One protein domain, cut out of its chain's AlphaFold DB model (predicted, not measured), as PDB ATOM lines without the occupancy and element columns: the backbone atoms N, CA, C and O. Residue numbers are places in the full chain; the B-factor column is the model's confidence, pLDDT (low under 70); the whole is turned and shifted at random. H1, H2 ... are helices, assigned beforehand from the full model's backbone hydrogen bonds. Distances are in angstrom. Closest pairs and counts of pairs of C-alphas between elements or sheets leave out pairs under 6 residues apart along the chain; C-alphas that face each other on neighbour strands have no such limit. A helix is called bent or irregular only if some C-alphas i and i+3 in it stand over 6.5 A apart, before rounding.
ATOM      1  N   ASP A   6      -7.537  40.341 -33.811       92.81
ATOM      2  CA  ASP A   6      -6.093  40.561 -33.750       92.81
ATOM      3  C   ASP A   6      -5.334  39.237 -33.658       92.81
ATOM      4  O   ASP A   6      -4.316  39.058 -34.316       92.81
ATOM      5  N   ILE A   7      -5.886  38.265 -32.929       91.94
ATOM      6  CA  ILE A   7      -5.330  36.910 -32.841       91.94
ATOM      7  C   ILE A   7      -5.465  36.185 -34.181       91.94
ATOM      8  O   ILE A   7      -4.527  35.522 -34.622       91.94
ATOM      9  N   ALA A   8      -6.615  36.325 -34.846       91.00
ATOM     10  CA  ALA A   8      -6.818  35.741 -36.167       91.00
ATOM     11  C   ALA A   8      -5.841  36.331 -37.196       91.00
ATOM     12  O   ALA A   8      -5.240  35.573 -37.950       91.00
ATOM     13  N   MET A   9      -5.637  37.651 -37.190       93.19
ATOM     14  CA  MET A   9      -4.677  38.337 -38.062       93.19
ATOM     15  C   MET A   9      -3.227  37.943 -37.746       93.19
ATOM     16  O   MET A   9      -2.481  37.620 -38.661       93.19
ATOM     17  N   MET A  10      -2.842  37.866 -36.468       92.25
ATOM     18  CA  MET A  10      -1.504  37.406 -36.071       92.25
ATOM     19  C   MET A  10      -1.213  35.995 -36.578       92.25
ATOM     20  O   MET A  10      -0.141  35.747 -37.110       92.25
ATOM     21  N   ILE A  11      -2.162  35.065 -36.440       89.25
ATOM     22  CA  ILE A  11      -2.001  33.699 -36.955       89.25
ATOM     23  C   ILE A  11      -1.934  33.706 -38.487       89.25
ATOM     24  O   ILE A  11      -1.064  33.061 -39.066       89.25
ATOM     25  N   MET A  12      -2.806  34.480 -39.135       89.44
ATOM     26  CA  MET A  12      -2.805  34.659 -40.588       89.44
ATOM     27  C   MET A  12      -1.493  35.217 -41.131       89.44
ATOM     28  O   MET A  12      -1.137  34.919 -42.273       89.44
ATOM     29  N   ASP A  13      -0.746  35.985 -40.337       89.50
ATOM     30  CA  ASP A  13       0.542  36.505 -40.772       89.50
ATOM     31  C   ASP A  13       1.573  35.411 -41.054       89.50
ATOM     32  O   ASP A  13       2.423  35.606 -41.928       89.50
ATOM     33  N   TYR A  14       1.429  34.250 -40.411       86.94
ATOM     34  CA  TYR A  14       2.266  33.067 -40.611       86.94
ATOM     35  C   TYR A  14       1.794  32.148 -41.742       86.94
ATOM     36  O   TYR A  14       2.502  31.198 -42.065       86.94
ATOM     37  N   PHE A  15       0.619  32.392 -42.326       82.94
ATOM     38  CA  PHE A  15       0.045  31.516 -43.347       82.94
ATOM     39  C   PHE A  15       0.338  32.004 -44.760       82.94
ATOM     40  O   PHE A  15       0.062  33.158 -45.107       82.94
ATOM     41  N   ASP A  16       0.795  31.090 -45.611       78.44
ATOM     42  CA  ASP A  16       0.683  31.270 -47.053       78.44
ATOM     43  C   ASP A  16      -0.794  31.103 -47.492       78.44
ATOM     44  O   ASP A  16      -1.624  30.595 -46.727       78.44
ATOM     45  N   PRO A  17      -1.182  31.557 -48.704       79.12
ATOM     46  CA  PRO A  17      -2.568  31.462 -49.180       79.12
ATOM     47  C   PRO A  17      -3.200  30.065 -49.060       79.12
ATOM     48  O   PRO A  17      -4.377  29.958 -48.705       79.12
ATOM     49  N   GLY A  18      -2.419  29.000 -49.263       76.62
ATOM     50  CA  GLY A  18      -2.895  27.624 -49.111       76.62
ATOM     51  C   GLY A  18      -3.097  27.152 -47.685       76.62
ATOM     52  O   GLY A  18      -4.098  26.499 -47.376       76.62
ATOM     53  N   ASP A  19      -2.205  27.542 -46.776       83.44
ATOM     54  CA  ASP A  19      -2.367  27.255 -45.349       83.44
ATOM     55  C   ASP A  19      -3.637  27.919 -44.819       83.44
ATOM     56  O   ASP A  19      -4.421  27.292 -44.105       83.44
ATOM     57  N   ALA A  20      -3.896  29.158 -45.246       86.69
ATOM     58  CA  ALA A  20      -5.125  29.871 -44.925       86.69
ATOM     59  C   ALA A  20      -6.363  29.119 -45.441       86.69
ATOM     60  O   ALA A  20      -7.302  28.890 -44.674       86.69
ATOM     61  N   LYS A  21      -6.372  28.679 -46.706       85.75
ATOM     62  CA  LYS A  21      -7.477  27.897 -47.284       85.75
ATOM     63  C   LYS A  21      -7.768  26.635 -46.466       85.75
ATOM     64  O   LYS A  21      -8.918  26.414 -46.075       85.75
ATOM     65  N   ASN A  22      -6.737  25.852 -46.152       86.31
ATOM     66  CA  ASN A  22      -6.860  24.635 -45.347       86.31
ATOM     67  C   ASN A  22      -7.347  24.933 -43.925       86.31
ATOM     68  O   ASN A  22      -8.246  24.263 -43.412       86.31
ATOM     69  N   PHE A  23      -6.812  25.981 -43.301       88.06
ATOM     70  CA  PHE A  23      -7.214  26.399 -41.966       88.06
ATOM     71  C   PHE A  23      -8.697  26.777 -41.908       88.06
ATOM     72  O   PHE A  23      -9.415  26.303 -41.029       88.06
ATOM     73  N   PHE A  24      -9.201  27.576 -42.853       88.38
ATOM     74  CA  PHE A  24     -10.611  27.981 -42.852       88.38
ATOM     75  C   PHE A  24     -11.572  26.878 -43.290       88.38
ATOM     76  O   PHE A  24     -12.748  26.958 -42.938       88.38
ATOM     77  N   ALA A  25     -11.102  25.838 -43.980       87.38
ATOM     78  CA  ALA A  25     -11.911  24.644 -44.208       87.38
ATOM     79  C   ALA A  25     -12.267  23.947 -42.879       87.38
ATOM     80  O   ALA A  25     -13.393  23.485 -42.703       87.38
ATOM     81  N   VAL A  26     -11.337  23.932 -41.918       89.88
ATOM     82  CA  VAL A  26     -11.541  23.348 -40.579       89.88
ATOM     83  C   VAL A  26     -12.176  24.355 -39.610       89.88
ATOM     84  O   VAL A  26     -13.029  24.003 -38.794       89.88
ATOM     85  N   CYS A  27     -11.797  25.629 -39.719       89.62
ATOM     86  CA  CYS A  27     -12.174  26.714 -38.813       89.62
ATOM     87  C   CYS A  27     -12.929  27.852 -39.536       89.62
ATOM     88  O   CYS A  27     -12.513  29.011 -39.464       89.62
ATOM     89  N   PRO A  28     -14.083  27.605 -40.185       87.62
ATOM     90  CA  PRO A  28     -14.721  28.580 -41.082       87.62
ATOM     91  C   PRO A  28     -15.152  29.878 -40.386       87.62
ATOM     92  O   PRO A  28     -15.115  30.958 -40.972       87.62
ATOM     93  N   ARG A  29     -15.506  29.804 -39.097       88.81
ATOM     94  CA  ARG A  29     -15.928  30.973 -38.304       88.81
ATOM     95  C   ARG A  29     -14.798  31.965 -38.033       88.81
ATOM     96  O   ARG A  29     -15.075  33.111 -37.704       88.81
ATOM     97  N   TRP A  30     -13.542  31.547 -38.173       90.75
ATOM     98  CA  TRP A  30     -12.394  32.432 -37.995       90.75
ATOM     99  C   TRP A  30     -12.249  33.403 -39.164       90.75
ATOM    100  O   TRP A  30     -11.823  34.535 -38.964       90.75
ATOM    101  N   LYS A  31     -12.690  33.001 -40.361       88.06
ATOM    102  CA  LYS A  31     -12.668  33.849 -41.557       88.06
ATOM    103  C   LYS A  31     -13.479  35.131 -41.358       88.06
ATOM    104  O   LYS A  31     -13.091  36.192 -41.831       88.06
ATOM    105  N   GLN A  32     -14.581  35.023 -40.616       87.81
ATOM    106  CA  GLN A  32     -15.497  36.124 -40.310       87.81
ATOM    107  C   GLN A  32     -14.922  37.128 -39.302       87.81
ATOM    108  O   GLN A  32     -15.409  38.250 -39.228       87.81
ATOM    109  N   ALA A  33     -13.910  36.737 -38.519       91.44
ATOM    110  CA  ALA A  33     -13.267  37.621 -37.547       91.44
ATOM    111  C   ALA A  33     -12.255  38.580 -38.196       91.44
ATOM    112  O   ALA A  33     -11.771  39.499 -37.537       91.44
ATOM    113  N   ILE A  34     -11.903  38.350 -39.463       91.81
ATOM    114  CA  ILE A  34     -10.836  39.070 -40.152       91.81
ATOM    115  C   ILE A  34     -11.447  40.187 -41.014       91.81
ATOM    116  O   ILE A  34     -12.291  39.896 -41.867       91.81
ATOM    117  N   PRO A  35     -11.021  41.452 -40.836       92.88
ATOM    118  CA  PRO A  35     -11.532  42.574 -41.618       92.88
ATOM    119  C   PRO A  35     -11.230  42.451 -43.114       92.88
ATOM    120  O   PRO A  35     -10.147  42.013 -43.509       92.88
ATOM    121  N   ALA A  36     -12.145  42.940 -43.956       91.56
ATOM    122  CA  ALA A  36     -11.964  42.977 -45.410       91.56
ATOM    123  C   ALA A  36     -10.688  43.733 -45.825       91.56
ATOM    124  O   ALA A  36      -9.947  43.266 -46.687       91.56
ATOM    125  N   ARG A  37     -10.368  44.834 -45.131       92.06
ATOM    126  CA  ARG A  37      -9.123  45.590 -45.327       92.06
ATOM    127  C   ARG A  37      -7.870  44.729 -45.191       92.06
ATOM    128  O   ARG A  37      -6.952  44.835 -46.003       92.06
ATOM    129  N   TYR A  38      -7.832  43.882 -44.165       93.62
ATOM    130  CA  TYR A  38      -6.695  43.003 -43.909       93.62
ATOM    131  C   TYR A  38      -6.578  41.949 -45.011       93.62
ATOM    132  O   TYR A  38      -5.499  41.741 -45.561       93.62
ATOM    133  N   TRP A  39      -7.705  41.349 -45.410       92.44
ATOM    134  CA  TRP A  39      -7.741  40.431 -46.545       92.44
ATOM    135  C   TRP A  39      -7.212  41.065 -47.829       92.44
ATOM    136  O   TRP A  39      -6.356  40.481 -48.487       92.44
ATOM    137  N   ARG A  40      -7.649  42.289 -48.142       91.19
ATOM    138  CA  ARG A  40      -7.177  43.042 -49.307       91.19
ATOM    139  C   ARG A  40      -5.667  43.262 -49.272       91.19
ATOM    140  O   ARG A  40      -4.989  42.969 -50.250       91.19
ATOM    141  N   GLN A  41      -5.122  43.710 -48.141       90.81
ATOM    142  CA  GLN A  41      -3.674  43.904 -47.983       90.81
ATOM    143  C   GLN A  41      -2.888  42.604 -48.180       90.81
ATOM    144  O   GLN A  41      -1.857  42.590 -48.856       90.81
ATOM    145  N   ARG A  42      -3.387  41.496 -47.626       89.81
ATOM    146  CA  ARG A  42      -2.784  40.173 -47.814       89.81
ATOM    147  C   ARG A  42      -2.841  39.737 -49.278       89.81
ATOM    148  O   ARG A  42      -1.840  39.235 -49.780       89.81
ATOM    149  N   SER A  43      -3.950  39.981 -49.976       87.56
ATOM    150  CA  SER A  43      -4.082  39.718 -51.411       87.56
ATOM    151  C   SER A  43      -3.100  40.539 -52.243       87.56
ATOM    152  O   SER A  43      -2.381  39.957 -53.044       87.56
ATOM    153  N   ILE A  44      -2.984  41.850 -52.010       86.44
ATOM    154  CA  ILE A  44      -1.995  42.715 -52.685       86.44
ATOM    155  C   ILE A  44      -0.587  42.136 -52.525       86.44
ATOM    156  O   ILE A  44       0.130  41.937 -53.506       86.44
ATOM    157  N   LYS A  45      -0.219  41.786 -51.287       84.94
ATOM    158  CA  LYS A  45       1.087  41.199 -50.972       84.94
ATOM    159  C   LYS A  45       1.301  39.842 -51.648       84.94
ATOM    160  O   LYS A  45       2.405  39.575 -52.112       84.94
ATOM    161  N   ALA A  46       0.274  38.994 -51.700       82.56
ATOM    162  CA  ALA A  46       0.350  37.675 -52.325       82.56
ATOM    163  C   ALA A  46       0.487  37.755 -53.856       82.56
ATOM    164  O   ALA A  46       1.227  36.964 -54.440       82.56
ATOM    165  N   LEU A  47      -0.185  38.721 -54.489       80.25
ATOM    166  CA  LEU A  47      -0.127  38.950 -55.934       80.25
ATOM    167  C   LEU A  47       1.124  39.739 -56.368       80.25
ATOM    168  O   LEU A  47       1.521  39.673 -57.528       80.25
ATOM    169  N   GLY A  48       1.742  40.498 -55.457       80.75
ATOM    170  CA  GLY A  48       2.891  41.357 -55.764       80.75
ATOM    171  C   GLY A  48       2.545  42.551 -56.661       80.75
ATOM    172  O   GLY A  48       3.392  42.989 -57.436       80.75
ATOM    173  N   VAL A  49       1.305  43.043 -56.585       75.12
ATOM    174  CA  VAL A  49       0.788  44.163 -57.392       75.12
ATOM    175  C   VAL A  49       0.744  45.461 -56.585       75.12
ATOM    176  O   VAL A  49       0.776  45.430 -55.355       75.12
ATOM    177  N   GLU A  50       0.669  46.602 -57.270       76.19
ATOM    178  CA  GLU A  50       0.440  47.902 -56.630       76.19
ATOM    179  C   GLU A  50      -1.009  48.029 -56.123       76.19
ATOM    180  O   GLU A  50      -1.931  47.366 -56.606       76.19
ATOM    181  N   GLU A  51      -1.203  48.838 -55.078       71.94
ATOM    182  CA  GLU A  51      -2.467  48.922 -54.337       71.94
ATOM    183  C   GLU A  51      -3.616  49.551 -55.143       71.94
ATOM    184  O   GLU A  51      -4.781  49.255 -54.884       71.94
ATOM    185  N   ASP A  52      -3.302  50.394 -56.119       75.56
ATOM    186  CA  ASP A  52      -4.235  51.100 -57.001       75.56
ATOM    187  C   ASP A  52      -4.818  50.214 -58.114       75.56
ATOM    188  O   ASP A  52      -5.877  50.520 -58.659       75.56
ATOM    189  N   ILE A  53      -4.161  49.092 -58.420       77.62
ATOM    190  CA  ILE A  53      -4.609  48.131 -59.438       77.62
ATOM    191  C   ILE A  53      -5.819  47.331 -58.941       77.62
ATOM    192  O   ILE A  53      -6.666  46.907 -59.731       77.62
ATOM    193  N   LEU A  54      -5.895  47.087 -57.632       78.44
ATOM    194  CA  LEU A  54      -6.923  46.239 -57.053       78.44
ATOM    195  C   LEU A  54      -8.172  47.032 -56.638       78.44
ATOM    196  O   LEU A  54      -8.038  48.118 -56.067       78.44
ATOM    197  N   PRO A  55      -9.378  46.452 -56.822       85.44
ATOM    198  CA  PRO A  55     -10.640  47.030 -56.362       85.44
ATOM    199  C   PRO A  55     -10.621  47.454 -54.883       85.44
ATOM    200  O   PRO A  55      -9.745  47.046 -54.119       85.44
ATOM    201  N   ASP A  56     -11.575  48.275 -54.444       88.00
ATOM    202  CA  ASP A  56     -11.641  48.730 -53.048       88.00
ATOM    203  C   ASP A  56     -11.971  47.596 -52.047       88.00
ATOM    204  O   ASP A  56     -12.377  46.493 -52.421       88.00
ATOM    205  N   GLU A  57     -11.820  47.854 -50.745       84.94
ATOM    206  CA  GLU A  57     -12.047  46.852 -49.688       84.94
ATOM    207  C   GLU A  57     -13.486  46.304 -49.597       84.94
ATOM    208  O   GLU A  57     -13.677  45.222 -49.048       84.94
ATOM    209  N   ASN A  58     -14.484  47.001 -50.143       87.56
ATOM    210  CA  ASN A  58     -15.903  46.633 -50.075       87.56
ATOM    211  C   ASN A  58     -16.444  46.062 -51.394       87.56
ATOM    212  O   ASN A  58     -17.525  45.477 -51.425       87.56
ATOM    213  N   SER A  59     -15.698  46.224 -52.481       86.06
ATOM    214  CA  SER A  59     -16.080  45.819 -53.833       86.06
ATOM    215  C   SER A  59     -16.018  44.308 -54.077       86.06
ATOM    216  O   SER A  59     -16.567  43.822 -55.066       86.06
ATOM    217  N   LEU A  60     -15.355  43.554 -53.194       86.81
ATOM    218  CA  LEU A  60     -15.104  42.131 -53.377       86.81
ATOM    219  C   LEU A  60     -15.033  41.389 -52.034       86.81
ATOM    220  O   LEU A  60     -14.614  41.932 -51.013       86.81
ATOM    221  N   ASN A  61     -15.399  40.103 -52.037       89.50
ATOM    222  CA  ASN A  61     -15.119  39.198 -50.926       89.50
ATOM    223  C   ASN A  61     -13.627  38.827 -50.902       89.50
ATOM    224  O   ASN A  61     -13.215  37.755 -51.352       89.50
ATOM    225  N   TRP A  62     -12.810  39.730 -50.363       90.38
ATOM    226  CA  TRP A  62     -11.353  39.593 -50.304       90.38
ATOM    227  C   TRP A  62     -10.874  38.302 -49.640       90.38
ATOM    228  O   TRP A  62      -9.853  37.751 -50.044       90.38
ATOM    229  N   GLY A  63     -11.612  37.779 -48.659       89.06
ATOM    230  CA  GLY A  63     -11.253  36.521 -48.008       89.06
ATOM    231  C   GLY A  63     -11.482  35.292 -48.889       89.06
ATOM    232  O   GLY A  63     -10.797  34.289 -48.729       89.06
ATOM    233  N   GLU A  64     -12.466  35.301 -49.790       87.25
ATOM    234  CA  GLU A  64     -12.616  34.241 -50.803       87.25
ATOM    235  C   GLU A  64     -11.558  34.359 -51.884       87.25
ATOM    236  O   GLU A  64     -10.883  33.372 -52.167       87.25
ATOM    237  N   PHE A  65     -11.350  35.570 -52.391       87.38
ATOM    238  CA  PHE A  65     -10.326  35.837 -53.386       87.38
ATOM    239  C   PHE A  65      -8.937  35.419 -52.904       87.38
ATOM    240  O   PHE A  65      -8.268  34.664 -53.595       87.38
ATOM    241  N   TYR A  66      -8.532  35.795 -51.684       87.56
ATOM    242  CA  TYR A  66      -7.238  35.395 -51.123       87.56
ATOM    243  C   TYR A  66      -7.042  33.873 -51.083       87.56
ATOM    244  O   TYR A  66      -5.975  33.388 -51.447       87.56
ATOM    245  N   CYS A  67      -8.063  33.109 -50.681       84.38
ATOM    246  CA  CYS A  67      -7.974  31.645 -50.647       84.38
ATOM    247  C   CYS A  67      -7.942  31.014 -52.048       84.38
ATOM    248  O   CYS A  67      -7.453  29.899 -52.193       84.38
ATOM    249  N   GLN A  68      -8.474  31.697 -53.063       81.00
ATOM    250  CA  GLN A  68      -8.451  31.246 -54.458       81.00
ATOM    251  C   GLN A  68      -7.161  31.625 -55.185       81.00
ATOM    252  O   GLN A  68      -6.840  30.982 -56.184       81.00
ATOM    253  N   ILE A  69      -6.394  32.602 -54.669       77.94
ATOM    254  CA  ILE A  69      -5.093  32.981 -55.237       77.94
ATOM    255  C   ILE A  69      -4.247  31.733 -55.444       77.94
ATOM    256  O   ILE A  69      -3.684  31.594 -56.512       77.94
ATOM    257  N   GLU A  70      -4.197  30.800 -54.490       66.94
ATOM    258  CA  GLU A  70      -3.395  29.580 -54.618       66.94
ATOM    259  C   GLU A  70      -3.795  28.696 -55.819       66.94
ATOM    260  O   GLU A  70      -2.911  28.233 -56.543       66.94
ATOM    261  N   ASP A  71      -5.096  28.498 -56.061       64.19
ATOM    262  CA  ASP A  71      -5.599  27.607 -57.118       64.19
ATOM    263  C   ASP A  71      -5.239  28.127 -58.526       64.19
ATOM    264  O   ASP A  71      -4.906  27.341 -59.414       64.19
ATOM    265  N   GLU A  72      -5.229  29.450 -58.727       56.00
ATOM    266  CA  GLU A  72      -4.808  30.087 -59.986       56.00
ATOM    267  C   GLU A  72      -3.295  30.390 -60.030       56.00
ATOM    268  O   GLU A  72      -2.652  30.263 -61.079       56.00
ATOM    269  N   TYR A  73      -2.681  30.737 -58.892       52.41
ATOM    270  CA  TYR A  73      -1.261  31.091 -58.801       52.41
ATOM    271  C   TYR A  73      -0.340  29.880 -58.879       52.41
ATOM    272  O   TYR A  73       0.743  30.008 -59.448       52.41
ATOM    273  N   HIS A  74      -0.693  28.698 -58.365       51.16
ATOM    274  CA  HIS A  74       0.241  27.564 -58.412       51.16
ATOM    275  C   HIS A  74       0.560  27.094 -59.840       51.16
ATOM    276  O   HIS A  74       1.676  26.628 -60.092       51.16
ATOM    277  N   SER A  75      -0.351  27.303 -60.792       53.56
ATOM    278  CA  SER A  75      -0.133  26.995 -62.211       53.56
ATOM    279  C   SER A  75       0.845  27.970 -62.889       53.56
ATOM    280  O   SER A  75       1.791  27.547 -63.550       53.56
ATOM    281  N   VAL A  76       0.684  29.282 -62.675       51.28
ATOM    282  CA  VAL A  76       1.435  30.325 -63.411       51.28
ATOM    283  C   VAL A  76       2.661  30.832 -62.632       51.28
ATOM    284  O   VAL A  76       3.730  31.067 -63.205       51.28
ATOM    285  N   MET A  77       2.565  30.956 -61.307       49.28
ATOM    286  CA  MET A  77       3.648  31.456 -60.458       49.28
ATOM    287  C   MET A  77       4.666  30.401 -60.043       49.28
ATOM    288  O   MET A  77       5.776  30.784 -59.680       49.28
ATOM    289  N   SER A  78       4.381  29.098 -60.126       54.91
ATOM    290  CA  SER A  78       5.452  28.092 -60.008       54.91
ATOM    291  C   SER A  78       6.530  28.338 -61.073       54.91
ATOM    292  O   SER A  78       7.721  28.339 -60.758       54.91
ATOM    293  N   GLY A  79       6.114  28.700 -62.292       55.97
ATOM    294  CA  GLY A  79       6.990  29.145 -63.373       55.97
ATOM    295  C   GLY A  79       7.731  30.449 -63.060       55.97
ATOM    296  O   GLY A  79       8.955  30.505 -63.187       55.97
ATOM    297  N   LEU A  80       7.030  31.495 -62.605       54.25
ATOM    298  CA  LEU A  80       7.646  32.805 -62.329       54.25
ATOM    299  C   LEU A  80       8.554  32.808 -61.087       54.25
ATOM    300  O   LEU A  80       9.624  33.416 -61.113       54.25
TER     301      LEU A  80
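This is residues 6 to 80 of the 108 residues of an uncharacterized protein of Aspergillus ellipticus CBS 707.79 (UniProt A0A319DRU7). Two helices side by side, H4 and residues 62 to 69 of H5, make the middle of a small helical body; H2 crosses H5 at a slant, and H1 and short H3 lie near H2, away from the far end of H5. H5 runs on past these contacts to the last printed residue, and a loop of residues 48 to 61 leads from H4 back to the beginning of H5. The printed part has 75 residues with five named helices, H1 to H5 in order, and no named strand; the class is all helix. It is compact, with a radius of gyration of the C-alphas of 12.0 A and spans of 32 by 25 by 18 A.

Find C-alpha 6 at (-6.093, 40.561, -33.750), where H1, residues 6 to 13, begins. Next come H2, residues 17 to 26, 14.8 A long, and H3, residues 28 to 31. H4, residues 36 to 47, runs 16.3 A from C-alpha 36 at (-11.964, 42.977, -45.410). H5, residues 62 to 80, runs 23.5 A to C-alpha 80 at (7.646, 32.805, -62.329), with a kink of 62 degrees near residue 74; it is neither bent nor irregular, but only just: C-alphas 67 and 70 are 6.4 A apart.

Look first at H1: it is close to H4 but not clearly touching, the closest C-alphas, of Met 9 and Tyr 38, being 7.7 A apart. H2 and H5 touch, closest at C-alphas Lys 21 and Cys 67, 5.1 A, at a steep tilt of 42 degrees, opposite ways, H5 with residues 66 to 70 alone. H3 is close to H2 but not clearly touching, C-alphas Phe 24 and Lys 31 being closest at 6.4 A. H4 and H5 touch, closest at C-alphas Trp 39 and Trp 62, 5.3 A, at a shallow tilt of 3 degrees, the same way, H5 with residues 62 to 69 alone. H1 and H5 are apart. In H1, H2 and H4 every O i to N i+4 pair is within hydrogen-bond range, in H5 8 of 15; H3 is too short for such a pair.

The C-alphas farthest apart, of Asp 6 and Gly 79, are 34.3 A apart. The printed part has no cut, and the link H4 to H5 is long. Mean pLDDT of the printed part is 81.9; residues 70 to 80 are under 70.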